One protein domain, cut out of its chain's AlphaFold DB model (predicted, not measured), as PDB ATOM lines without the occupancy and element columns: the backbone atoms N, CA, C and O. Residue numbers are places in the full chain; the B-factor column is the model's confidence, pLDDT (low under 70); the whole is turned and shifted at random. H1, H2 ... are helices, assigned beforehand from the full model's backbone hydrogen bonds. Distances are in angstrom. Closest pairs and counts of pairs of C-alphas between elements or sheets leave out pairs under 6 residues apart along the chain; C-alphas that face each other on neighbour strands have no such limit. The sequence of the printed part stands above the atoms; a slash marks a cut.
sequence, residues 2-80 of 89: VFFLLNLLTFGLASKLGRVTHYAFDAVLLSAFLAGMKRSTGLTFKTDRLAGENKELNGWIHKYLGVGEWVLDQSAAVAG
ATOM      1  N   VAL A   2     -46.899 -34.432 -38.747       73.69
ATOM      2  CA  VAL A   2     -45.871 -33.868 -37.834       73.69
ATOM      3  C   VAL A   2     -46.029 -34.308 -36.364       73.69
ATOM      4  O   VAL A   2     -45.049 -34.665 -35.718       73.69
ATOM      5  N   PHE A   3     -47.262 -34.380 -35.852       74.12
ATOM      6  CA  PHE A   3     -47.551 -34.780 -34.463       74.12
ATOM      7  C   PHE A   3     -47.160 -36.236 -34.130       74.12
ATOM      8  O   PHE A   3     -46.823 -36.556 -32.993       74.12
ATOM      9  N   PHE A   4     -47.180 -37.126 -35.126       75.44
ATOM     10  CA  PHE A   4     -46.807 -38.534 -34.960       75.44
ATOM     11  C   PHE A   4     -45.282 -38.695 -34.871       75.44
ATOM     12  O   PHE A   4     -44.778 -39.439 -34.033       75.44
ATOM     13  N   LEU A   5     -44.547 -37.916 -35.674       71.69
ATOM     14  CA  LEU A   5     -43.085 -37.867 -35.638       71.69
ATOM     15  C   LEU A   5     -42.569 -37.334 -34.288       71.69
ATOM     16  O   LEU A   5     -41.598 -37.858 -33.747       71.69
ATOM     17  N   LEU A   6     -43.254 -36.333 -33.723       74.12
ATOM     18  CA  LEU A   6     -42.923 -35.737 -32.425       74.12
ATOM     19  C   LEU A   6     -43.098 -36.732 -31.261       74.12
ATOM     20  O   LEU A   6     -42.244 -36.820 -30.377       74.12
ATOM     21  N   ASN A   7     -44.180 -37.521 -31.280       73.75
ATOM     22  CA  ASN A   7     -44.434 -38.563 -30.280       73.75
ATOM     23  C   ASN A   7     -43.430 -39.719 -30.370       73.75
ATOM     24  O   ASN A   7     -42.983 -40.216 -29.341       73.75
ATOM     25  N   LEU A   8     -43.024 -40.116 -31.580       70.69
ATOM     26  CA  LEU A   8     -42.023 -41.168 -31.772       70.69
ATOM     27  C   LEU A   8     -40.630 -40.730 -31.287       70.69
ATOM     28  O   LEU A   8     -39.923 -41.509 -30.648       70.69
ATOM     29  N   LEU A   9     -40.268 -39.462 -31.515       74.31
ATOM     30  CA  LEU A   9     -39.070 -38.845 -30.938       74.31
ATOM     31  C   LEU A   9     -39.145 -38.792 -29.410       74.31
ATOM     32  O   LEU A   9     -38.175 -39.148 -28.750       74.31
ATOM     33  N   THR A  10     -40.301 -38.422 -28.855       72.25
ATOM     34  CA  THR A  10     -40.541 -38.382 -27.404       72.25
ATOM     35  C   THR A  10     -40.411 -39.770 -26.771       72.25
ATOM     36  O   THR A  10     -39.739 -39.912 -25.753       72.25
ATOM     37  N   PHE A  11     -40.957 -40.816 -27.398       68.88
ATOM     38  CA  PHE A  11     -40.823 -42.206 -26.939       68.88
ATOM     39  C   PHE A  11     -39.387 -42.738 -27.068       68.88
ATOM     40  O   PHE A  11     -38.873 -43.393 -26.158       68.88
ATOM     41  N   GLY A  12     -38.702 -42.420 -28.170       68.50
ATOM     42  CA  GLY A  12     -37.292 -42.757 -28.362       68.50
ATOM     43  C   GLY A  12     -36.384 -42.078 -27.330       68.50
ATOM     44  O   GLY A  12     -35.491 -42.723 -26.777       68.50
ATOM     45  N   LEU A  13     -36.646 -40.807 -27.008       69.31
ATOM     46  CA  LEU A  13     -35.952 -40.066 -25.952       69.31
ATOM     47  C   LEU A  13     -36.272 -40.633 -24.562       69.31
ATOM     48  O   LEU A  13     -35.355 -40.824 -23.767       69.31
ATOM     49  N   ALA A  14     -37.535 -40.977 -24.292       68.38
ATOM     50  CA  ALA A  14     -37.970 -41.588 -23.035       68.38
ATOM     51  C   ALA A  14     -37.240 -42.907 -22.738       68.38
ATOM     52  O   ALA A  14     -36.837 -43.149 -21.601       68.38
ATOM     53  N   SER A  15     -36.967 -43.721 -23.764       68.06
ATOM     54  CA  SER A  15     -36.166 -44.944 -23.597       68.06
ATOM     55  C   SER A  15     -34.730 -44.662 -23.125       68.06
ATOM     56  O   SER A  15     -34.182 -45.397 -22.301       68.06
ATOM     57  N   LYS A  16     -34.121 -43.563 -23.595       70.69
ATOM     58  CA  LYS A  16     -32.791 -43.122 -23.155       70.69
ATOM     59  C   LYS A  16     -32.844 -42.501 -21.759       70.69
ATOM     60  O   LYS A  16     -31.933 -42.744 -20.969       70.69
ATOM     61  N   LEU A  17     -33.917 -41.777 -21.435       75.44
ATOM     62  CA  LEU A  17     -34.157 -41.229 -20.097       75.44
ATOM     63  C   LEU A  17     -34.240 -42.334 -19.040       75.44
ATOM     64  O   LEU A  17     -33.645 -42.175 -17.984       75.44
ATOM     65  N   GLY A  18     -34.851 -43.485 -19.342       74.69
ATOM     66  CA  GLY A  18     -34.904 -44.614 -18.404       74.69
ATOM     67  C   GLY A  18     -33.523 -45.100 -17.939       74.69
ATOM     68  O   GLY A  18     -33.318 -45.346 -16.753       74.69
ATOM     69  N   ARG A  19     -32.537 -45.164 -18.847       74.94
ATOM     70  CA  ARG A  19     -31.152 -45.531 -18.491       74.94
ATOM     71  C   ARG A  19     -30.457 -44.436 -17.687       74.94
ATOM     72  O   ARG A  19     -29.750 -44.742 -16.736       74.94
ATOM     73  N   VAL A  20     -30.676 -43.171 -18.047       81.94
ATOM     74  CA  VAL A  20     -30.127 -42.024 -17.304       81.94
ATOM     75  C   VAL A  20     -30.675 -41.992 -15.880       81.94
ATOM     76  O   VAL A  20     -29.904 -41.821 -14.942       81.94
ATOM     77  N   THR A  21     -31.978 -42.217 -15.700       81.38
ATOM     78  CA  THR A  21     -32.601 -42.322 -14.378       81.38
ATOM     79  C   THR A  21     -31.997 -43.461 -13.568       81.38
ATOM     80  O   THR A  21     -31.748 -43.274 -12.383       81.38
ATOM     81  N   HIS A  22     -31.709 -44.610 -14.186       82.81
ATOM     82  CA  HIS A  22     -31.081 -45.727 -13.485       82.81
ATOM     83  C   HIS A  22     -29.677 -45.370 -12.975       82.81
ATOM     84  O   HIS A  22     -29.409 -45.516 -11.789       82.81
ATOM     85  N   TYR A  23     -28.829 -44.774 -13.819       83.38
ATOM     86  CA  TYR A  23     -27.502 -44.313 -13.389       83.38
ATOM     87  C   TYR A  23     -27.563 -43.196 -12.342       83.38
ATOM     88  O   TYR A  23     -26.732 -43.147 -11.439       83.38
ATOM     89  N   ALA A  24     -28.547 -42.299 -12.441       83.88
ATOM     90  CA  ALA A  24     -28.768 -41.269 -11.432       83.88
ATOM     91  C   ALA A  24     -29.198 -41.882 -10.091       83.88
ATOM     92  O   ALA A  24     -28.731 -41.447  -9.041       83.88
ATOM     93  N   PHE A  25     -30.047 -42.910 -10.122       86.44
ATOM     94  CA  PHE A  25     -30.458 -43.645  -8.931       86.44
ATOM     95  C   PHE A  25     -29.271 -44.368  -8.288       86.44
ATOM     96  O   PHE A  25     -29.040 -44.199  -7.095       86.44
ATOM     97  N   ASP A  26     -28.454 -45.067  -9.079       86.56
ATOM     98  CA  ASP A  26     -27.236 -45.730  -8.598       86.56
ATOM     99  C   ASP A  26     -26.240 -44.731  -8.002       86.56
ATOM    100  O   ASP A  26     -25.642 -44.989  -6.957       86.56
ATOM    101  N   ALA A  27     -26.097 -43.552  -8.615       88.19
ATOM    102  CA  ALA A  27     -25.274 -42.488  -8.060       88.19
ATOM    103  C   ALA A  27     -25.813 -42.027  -6.694       88.19
ATOM    104  O   ALA A  27     -25.041 -41.843  -5.756       88.19
ATOM    105  N   VAL A  28     -27.124 -41.877  -6.526       87.62
ATOM    106  CA  VAL A  28     -27.698 -41.532  -5.218       87.62
ATOM    107  C   VAL A  28     -27.482 -42.655  -4.200       87.62
ATOM    108  O   VAL A  28     -27.091 -42.369  -3.069       87.62
ATOM    109  N   LEU A  29     -27.660 -43.919  -4.591       88.19
ATOM    110  CA  LEU A  29     -27.423 -45.075  -3.721       88.19
ATOM    111  C   LEU A  29     -25.970 -45.160  -3.257       88.19
ATOM    112  O   LEU A  29     -25.716 -45.354  -2.071       88.19
ATOM    113  N   LEU A  30     -25.015 -44.980  -4.171       87.88
ATOM    114  CA  LEU A  30     -23.594 -44.985  -3.840       87.88
ATOM    115  C   LEU A  30     -23.252 -43.847  -2.870       87.88
ATOM    116  O   LEU A  30     -22.509 -44.058  -1.912       87.88
ATOM    117  N   SER A  31     -23.832 -42.661  -3.076       88.00
ATOM    118  CA  SER A  31     -23.670 -41.543  -2.149       88.00
ATOM    119  C   SER A  31     -24.247 -41.856  -0.767       88.00
ATOM    120  O   SER A  31     -23.553 -41.689   0.237       88.00
ATOM    121  N   ALA A  32     -25.480 -42.365  -0.702       89.56
ATOM    122  CA  ALA A  32     -26.119 -42.769   0.546       89.56
ATOM    123  C   ALA A  32     -25.307 -43.857   1.263       89.56
ATOM    124  O   ALA A  32     -25.120 -43.792   2.471       89.56
ATOM    125  N   PHE A  33     -24.741 -44.817   0.531       87.38
ATOM    126  CA  PHE A  33     -23.882 -45.852   1.098       87.38
ATOM    127  C   PHE A  33     -22.595 -45.275   1.707       87.38
ATOM    128  O   PHE A  33     -22.270 -45.575   2.857       87.38
ATOM    129  N   LEU A  34     -21.888 -44.398   0.986       85.25
ATOM    130  CA  LEU A  34     -20.671 -43.742   1.483       85.25
ATOM    131  C   LEU A  34     -20.957 -42.817   2.678       85.25
ATOM    132  O   LEU A  34     -20.212 -42.818   3.661       85.25
ATOM    133  N   ALA A  35     -22.053 -42.063   2.621       86.69
ATOM    134  CA  ALA A  35     -22.554 -41.255   3.727       86.69
ATOM    135  C   ALA A  35     -22.889 -42.121   4.955       86.69
ATOM    136  O   ALA A  35     -22.510 -41.796   6.084       86.69
ATOM    137  N   GLY A  36     -23.538 -43.264   4.731       84.56
ATOM    138  CA  GLY A  36     -23.864 -44.249   5.756       84.56
ATOM    139  C   GLY A  36     -22.617 -44.825   6.415       84.56
ATOM    140  O   GLY A  36     -22.544 -44.849   7.640       84.56
ATOM    141  N   MET A  37     -21.603 -45.205   5.630       85.38
ATOM    142  CA  MET A  37     -20.303 -45.657   6.141       85.38
ATOM    143  C   MET A  37     -19.624 -44.594   7.006       85.38
ATOM    144  O   MET A  37     -19.154 -44.906   8.103       85.38
ATOM    145  N   LYS A  38     -19.605 -43.333   6.553       82.50
ATOM    146  CA  LYS A  38     -19.075 -42.204   7.332       82.50
ATOM    147  C   LYS A  38     -19.795 -42.063   8.673       82.50
ATOM    148  O   LYS A  38     -19.141 -41.824   9.684       82.50
ATOM    149  N   ARG A  39     -21.120 -42.232   8.702       79.25
ATOM    150  CA  ARG A  39     -21.933 -42.117   9.921       79.25
ATOM    151  C   ARG A  39     -21.804 -43.319  10.861       79.25
ATOM    152  O   ARG A  39     -21.813 -43.123  12.069       79.25
ATOM    153  N   SER A  40     -21.696 -44.537  10.331       78.44
ATOM    154  CA  SER A  40     -21.655 -45.769  11.133       78.44
ATOM    155  C   SER A  40     -20.261 -46.108  11.657       78.44
ATOM    156  O   SER A  40     -20.135 -46.629  12.760       78.44
ATOM    157  N   THR A  41     -19.212 -45.804  10.888       75.12
ATOM    158  CA  THR A  41     -17.823 -46.151  11.235       75.12
ATOM    159  C   THR A  41     -16.971 -44.947  11.628       75.12
ATOM    160  O   THR A  41     -15.879 -45.116  12.161       75.12
ATOM    161  N   GLY A  42     -17.434 -43.723  11.348       68.88
ATOM    162  CA  GLY A  42     -16.647 -42.502  11.531       68.88
ATOM    163  C   GLY A  42     -15.556 -42.294  10.473       68.88
ATOM    164  O   GLY A  42     -14.854 -41.284  10.521       68.88
ATOM    165  N   LEU A  43     -15.397 -43.208   9.503       67.94
ATOM    166  CA  LEU A  43     -14.421 -43.060   8.426       67.94
ATOM    167  C   LEU A  43     -14.929 -42.047   7.396       67.94
ATOM    168  O   LEU A  43     -15.817 -42.323   6.592       67.94
ATOM    169  N   THR A  44     -14.334 -40.861   7.391       66.00
ATOM    170  CA  THR A  44     -14.549 -39.866   6.343       66.00
ATOM    171  C   THR A  44     -13.827 -40.269   5.065       66.00
ATOM    172  O   THR A  44     -12.639 -40.601   5.058       66.00
ATOM    173  N   PHE A  45     -14.552 -40.209   3.950       67.56
ATOM    174  CA  PHE A  45     -13.966 -40.387   2.632       67.56
ATOM    175  C   PHE A  45     -12.952 -39.262   2.393       67.56
ATOM    176  O   PHE A  45     -13.310 -38.087   2.452       67.56
ATOM    177  N   LYS A  46     -11.676 -39.609   2.177       67.69
ATOM    178  CA  LYS A  46     -10.616 -38.623   1.923       67.69
ATOM    179  C   LYS A  46     -10.785 -38.050   0.521       67.69
ATOM    180  O   LYS A  46     -10.149 -38.517  -0.423       67.69
ATOM    181  N   THR A  47     -11.644 -37.046   0.392       67.62
ATOM    182  CA  THR A  47     -11.896 -36.341  -0.868       67.62
ATOM    183  C   THR A  47     -10.611 -35.727  -1.421       67.62
ATOM    184  O   THR A  47     -10.394 -35.782  -2.624       67.62
ATOM    185  N   ASP A  48      -9.678 -35.324  -0.554       61.56
ATOM    186  CA  ASP A  48      -8.358 -34.800  -0.931       61.56
ATOM    187  C   ASP A  48      -7.491 -35.794  -1.722       61.56
ATOM    188  O   ASP A  48      -6.703 -35.397  -2.576       61.56
ATOM    189  N   ARG A  49      -7.645 -37.106  -1.485       63.69
ATOM    190  CA  ARG A  49      -6.916 -38.148  -2.237       63.69
ATOM    191  C   ARG A  49      -7.475 -38.358  -3.647       63.69
ATOM    192  O   ARG A  49      -6.747 -38.862  -4.493       63.69
ATOM    193  N   LEU A  50      -8.742 -38.009  -3.882       63.03
ATOM    194  CA  LEU A  50      -9.434 -38.197  -5.165       63.03
ATOM    195  C   LEU A  50      -9.541 -36.903  -5.980       63.03
ATOM    196  O   LEU A  50      -9.457 -36.947  -7.200       63.03
ATOM    197  N   ALA A  51      -9.710 -35.759  -5.318       59.16
ATOM    198  CA  ALA A  51      -9.812 -34.443  -5.939       59.16
ATOM    199  C   ALA A  51      -8.447 -33.762  -6.150       59.16
ATOM    200  O   ALA A  51      -8.346 -32.831  -6.952       59.16
ATOM    201  N   GLY A  52      -7.394 -34.203  -5.448       65.12
ATOM    202  CA  GLY A  52      -6.104 -33.511  -5.440       65.12
ATOM    203  C   GLY A  52      -6.245 -32.064  -4.948       65.12
ATOM    204  O   GLY A  52      -6.993 -31.795  -4.012       65.12
ATOM    205  N   GLU A  53      -5.567 -31.117  -5.605       61.94
ATOM    206  CA  GLU A  53      -5.655 -29.674  -5.303       61.94
ATOM    207  C   GLU A  53      -6.897 -28.978  -5.906       61.94
ATOM    208  O   GLU A  53      -7.116 -27.783  -5.688       61.94
ATOM    209  N   ASN A  54      -7.748 -29.698  -6.649       69.31
ATOM    210  CA  ASN A  54      -8.924 -29.104  -7.283       69.31
ATOM    211  C   ASN A  54     -10.043 -28.871  -6.261       69.31
ATOM    212  O   ASN A  54     -10.878 -29.740  -5.992       69.31
ATOM    213  N   LYS A  55     -10.100 -27.643  -5.732       72.75
ATOM    214  CA  LYS A  55     -11.144 -27.175  -4.800       72.75
ATOM    215  C   LYS A  55     -12.567 -27.399  -5.324       72.75
ATOM    216  O   LYS A  55     -13.466 -27.688  -4.537       72.75
ATOM    217  N   GLU A  56     -12.775 -27.310  -6.636       77.69
ATOM    218  CA  GLU A  56     -14.086 -27.535  -7.254       77.69
ATOM    219  C   GLU A  56     -14.549 -28.993  -7.143       77.69
ATOM    220  O   GLU A  56     -15.696 -29.241  -6.773       77.69
ATOM    221  N   LEU A  57     -13.656 -29.958  -7.388       78.06
ATOM    222  CA  LEU A  57     -13.966 -31.385  -7.265       78.06
ATOM    223  C   LEU A  57     -14.264 -31.759  -5.815       78.06
ATOM    224  O   LEU A  57     -15.236 -32.461  -5.549       78.06
ATOM    225  N   ASN A  58     -13.489 -31.223  -4.870       78.81
ATOM    226  CA  ASN A  58     -13.761 -31.385  -3.442       78.81
ATOM    227  C   ASN A  58     -15.158 -30.856  -3.068       78.81
ATOM    228  O   ASN A  58     -15.915 -31.538  -2.375       78.81
ATOM    229  N   GLY A  59     -15.545 -29.682  -3.580       81.12
ATOM    230  CA  GLY A  59     -16.885 -29.126  -3.381       81.12
ATOM    231  C   GLY A  59     -17.996 -29.993  -3.985       81.12
ATOM    232  O   GLY A  59     -19.038 -30.192  -3.357       81.12
ATOM    233  N   TRP A  60     -17.777 -30.549  -5.178       83.94
ATOM    234  CA  TRP A  60     -18.719 -31.466  -5.825       83.94
ATOM    235  C   TRP A  60     -18.876 -32.784  -5.068       83.94
ATOM    236  O   TRP A  60     -20.005 -33.229  -4.875       83.94
ATOM    237  N   ILE A  61     -17.784 -33.376  -4.582       82.38
ATOM    238  CA  ILE A  61     -17.839 -34.605  -3.780       82.38
ATOM    239  C   ILE A  61     -18.556 -34.340  -2.452       82.38
ATOM    240  O   ILE A  61     -19.387 -35.145  -2.041       82.38
ATOM    241  N   HIS A  62     -18.309 -33.194  -1.811       83.56
ATOM    242  CA  HIS A  62     -19.045 -32.809  -0.607       83.56
ATOM    243  C   HIS A  62     -20.548 -32.676  -0.853       83.56
ATOM    244  O   HIS A  62     -21.337 -33.198  -0.068       83.56
ATOM    245  N   LYS A  63     -20.954 -32.029  -1.952       86.25
ATOM    246  CA  LYS A  63     -22.369 -31.954  -2.345       86.25
ATOM    247  C   LYS A  63     -22.943 -33.338  -2.621       86.25
ATOM    248  O   LYS A  63     -24.033 -33.644  -2.153       86.25
ATOM    249  N   TYR A  64     -22.200 -34.172  -3.347       85.75
ATOM    250  CA  TYR A  64     -22.607 -35.529  -3.674       85.75
ATOM    251  C   TYR A  64     -22.846 -36.348  -2.408       85.75
ATOM    252  O   TYR A  64     -23.946 -36.864  -2.257       85.75
ATOM    253  N   LEU A  65     -21.898 -36.384  -1.466       86.00
ATOM    254  CA  LEU A  65     -22.045 -37.058  -0.167       86.00
ATOM    255  C   LEU A  65     -23.183 -36.467   0.682       86.00
ATOM    256  O   LEU A  65     -23.903 -37.212   1.341       86.00
ATOM    257  N   GLY A  66     -23.387 -35.148   0.629       87.50
ATOM    258  CA  GLY A  66     -24.488 -34.478   1.325       87.50
ATOM    259  C   GLY A  66     -25.871 -34.915   0.833       87.50
ATOM    260  O   GLY A  66     -26.785 -35.074   1.638       87.50
ATOM    261  N   VAL A  67     -26.024 -35.188  -0.471       90.38
ATOM    262  CA  VAL A  67     -27.262 -35.786  -1.009       90.38
ATOM    263  C   VAL A  67     -27.511 -37.158  -0.380       90.38
ATOM    264  O   VAL A  67     -28.641 -37.457  -0.005       90.38
ATOM    265  N   GLY A  68     -26.470 -37.974  -0.214       88.06
ATOM    266  CA  GLY A  68     -26.565 -39.287   0.421       88.06
ATOM    267  C   GLY A  68     -27.001 -39.216   1.881       88.06
ATOM    268  O   GLY A  68     -27.885 -39.966   2.286       88.06
ATOM    269  N   GLU A  69     -26.432 -38.287   2.656       88.25
ATOM    270  CA  GLU A  69     -26.850 -38.037   4.046       88.25
ATOM    271  C   GLU A  69     -28.328 -37.625   4.112       88.25
ATOM    272  O   GLU A  69     -29.096 -38.216   4.871       88.25
ATOM    273  N   TRP A  70     -28.757 -36.698   3.252       91.25
ATOM    274  CA  TRP A  70     -30.154 -36.266   3.193       91.25
ATOM    275  C   TRP A  70     -31.115 -37.407   2.824       91.25
ATOM    276  O   TRP A  70     -32.172 -37.550   3.442       91.25
ATOM    277  N   VAL A  71     -30.751 -38.249   1.849       90.81
ATOM    278  CA  VAL A  71     -31.554 -39.420   1.455       90.81
ATOM    279  C   VAL A  71     -31.652 -40.432   2.595       90.81
ATOM    280  O   VAL A  71     -32.728 -40.981   2.840       90.81
ATOM    281  N   LEU A  72     -30.563 -40.660   3.331       90.06
ATOM    282  CA  LEU A  72     -30.586 -41.521   4.511       90.06
ATOM    283  C   LEU A  72     -31.497 -40.960   5.604       90.06
ATOM    284  O   LEU A  72     -32.307 -41.702   6.153       90.06
ATOM    285  N   ASP A  73     -31.424 -39.661   5.880       89.69
ATOM    286  CA  ASP A  73     -32.259 -39.033   6.903       89.69
ATOM    287  C   ASP A  73     -33.746 -39.083   6.538       89.69
ATOM    288  O   ASP A  73     -34.575 -39.430   7.381       89.69
ATOM    289  N   GLN A  74     -34.096 -38.821   5.273       90.06
ATOM    290  CA  GLN A  74     -35.484 -38.951   4.832       90.06
ATOM    291  C   GLN A  74     -35.964 -40.393   4.815       90.06
ATOM    292  O   GLN A  74     -37.088 -40.657   5.235       90.06
ATOM    293  N   SER A  75     -35.129 -41.340   4.386       87.06
ATOM    294  CA  SER A  75     -35.520 -42.749   4.423       87.06
ATOM    295  C   SER A  75     -35.754 -43.224   5.860       87.06
ATOM    296  O   SER A  75     -36.742 -43.908   6.110       87.06
ATOM    297  N   ALA A  76     -34.947 -42.779   6.828       85.94
ATOM    298  CA  ALA A  76     -35.161 -43.056   8.246       85.94
ATOM    299  C   ALA A  76     -36.419 -42.372   8.814       85.94
ATOM    300  O   ALA A  76     -37.134 -42.980   9.613       85.94
ATOM    301  N   ALA A  77     -36.720 -41.134   8.408       87.38
ATOM    302  CA  ALA A  77     -37.934 -40.427   8.823       87.38
ATOM    303  C   ALA A  77     -39.207 -41.094   8.270       87.38
ATOM    304  O   ALA A  77     -40.191 -41.274   8.990       87.38
ATOM    305  N   VAL A  78     -39.173 -41.524   7.006       87.12
ATOM    306  CA  VAL A  78     -40.259 -42.284   6.372       87.12
ATOM    307  C   VAL A  78     -40.400 -43.659   7.023       87.12
ATOM    308  O   VAL A  78     -41.506 -44.048   7.386       87.12
ATOM    309  N   ALA A  79     -39.296 -44.371   7.257       86.12
ATOM    310  CA  ALA A  79     -39.314 -45.657   7.945       86.12
ATOM    311  C   ALA A  79     -39.913 -45.525   9.354       86.12
ATOM    312  O   ALA A  79     -40.841 -46.251   9.686       86.12
ATOM    313  N   GLY A  80     -39.460 -44.545  10.141       82.00
ATOM    314  CA  GLY A  80     -39.935 -44.319  11.508       82.00
ATOM    315  C   GLY A  80     -41.362 -43.775  11.624       82.00
ATOM    316  O   GLY A  80     -41.958 -43.909  12.689       82.00
TER     317      GLY A  80
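What this domain is: This is residues 2 to 80 of the 89 residues of an uncharacterized protein of Magnaporthe grisea (UniProt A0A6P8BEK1). Two long helices, H1 and H3, cross at about a right angle, making a lopsided cross; residues 2 to 26 of H1 stick out as a long free arm, and residues 74 to 80 of H3 as a shorter one. Little H2 sits in the turn between them. The printed part has 79 residues, with three named helices in the order H1, H2, H3 and no named strand: all helix. It is extended, with a radius of gyration of the C-alphas of 17.9 A, and flat, spanning 57 by 40 by 13 A.

How they stand to each other: H1, residues 2 to 41, has a kink of 26 degrees near residue 17. With residues 28 to 36 alone it touches residues 64 to 72 of H3, residues 55 to 80, about perpendicular at 87 degrees; the closest C-alphas, of Ala 32 and Gly 68, are 3.5 A apart. H2, residues 47 to 51, touches H3 at residues 57 to 62 alone, closest at the C-alphas of Ala 51 and Leu 57, 5.3 A; H1 and H2 are apart. Every O i to N i+4 pair is within hydrogen-bond range in H2 and H3, and 34 of 36 in H1.

Where its parts are: H1 begins at C-alpha 2, (-45.871, -33.868, -37.834), and measures 57.8 A; H2 measures 5.8 A; H3 measures 37.3 A and ends at C-alpha 80, (-39.935, -44.319, 11.508).

The domain as a whole: The C-alphas farthest apart, of Val 2 and Gly 42, are 58.0 A apart. The printed part has no cut, and both links are tight. The model's pLDDT is under 70 at residues 11 to 15 and 42 to 54.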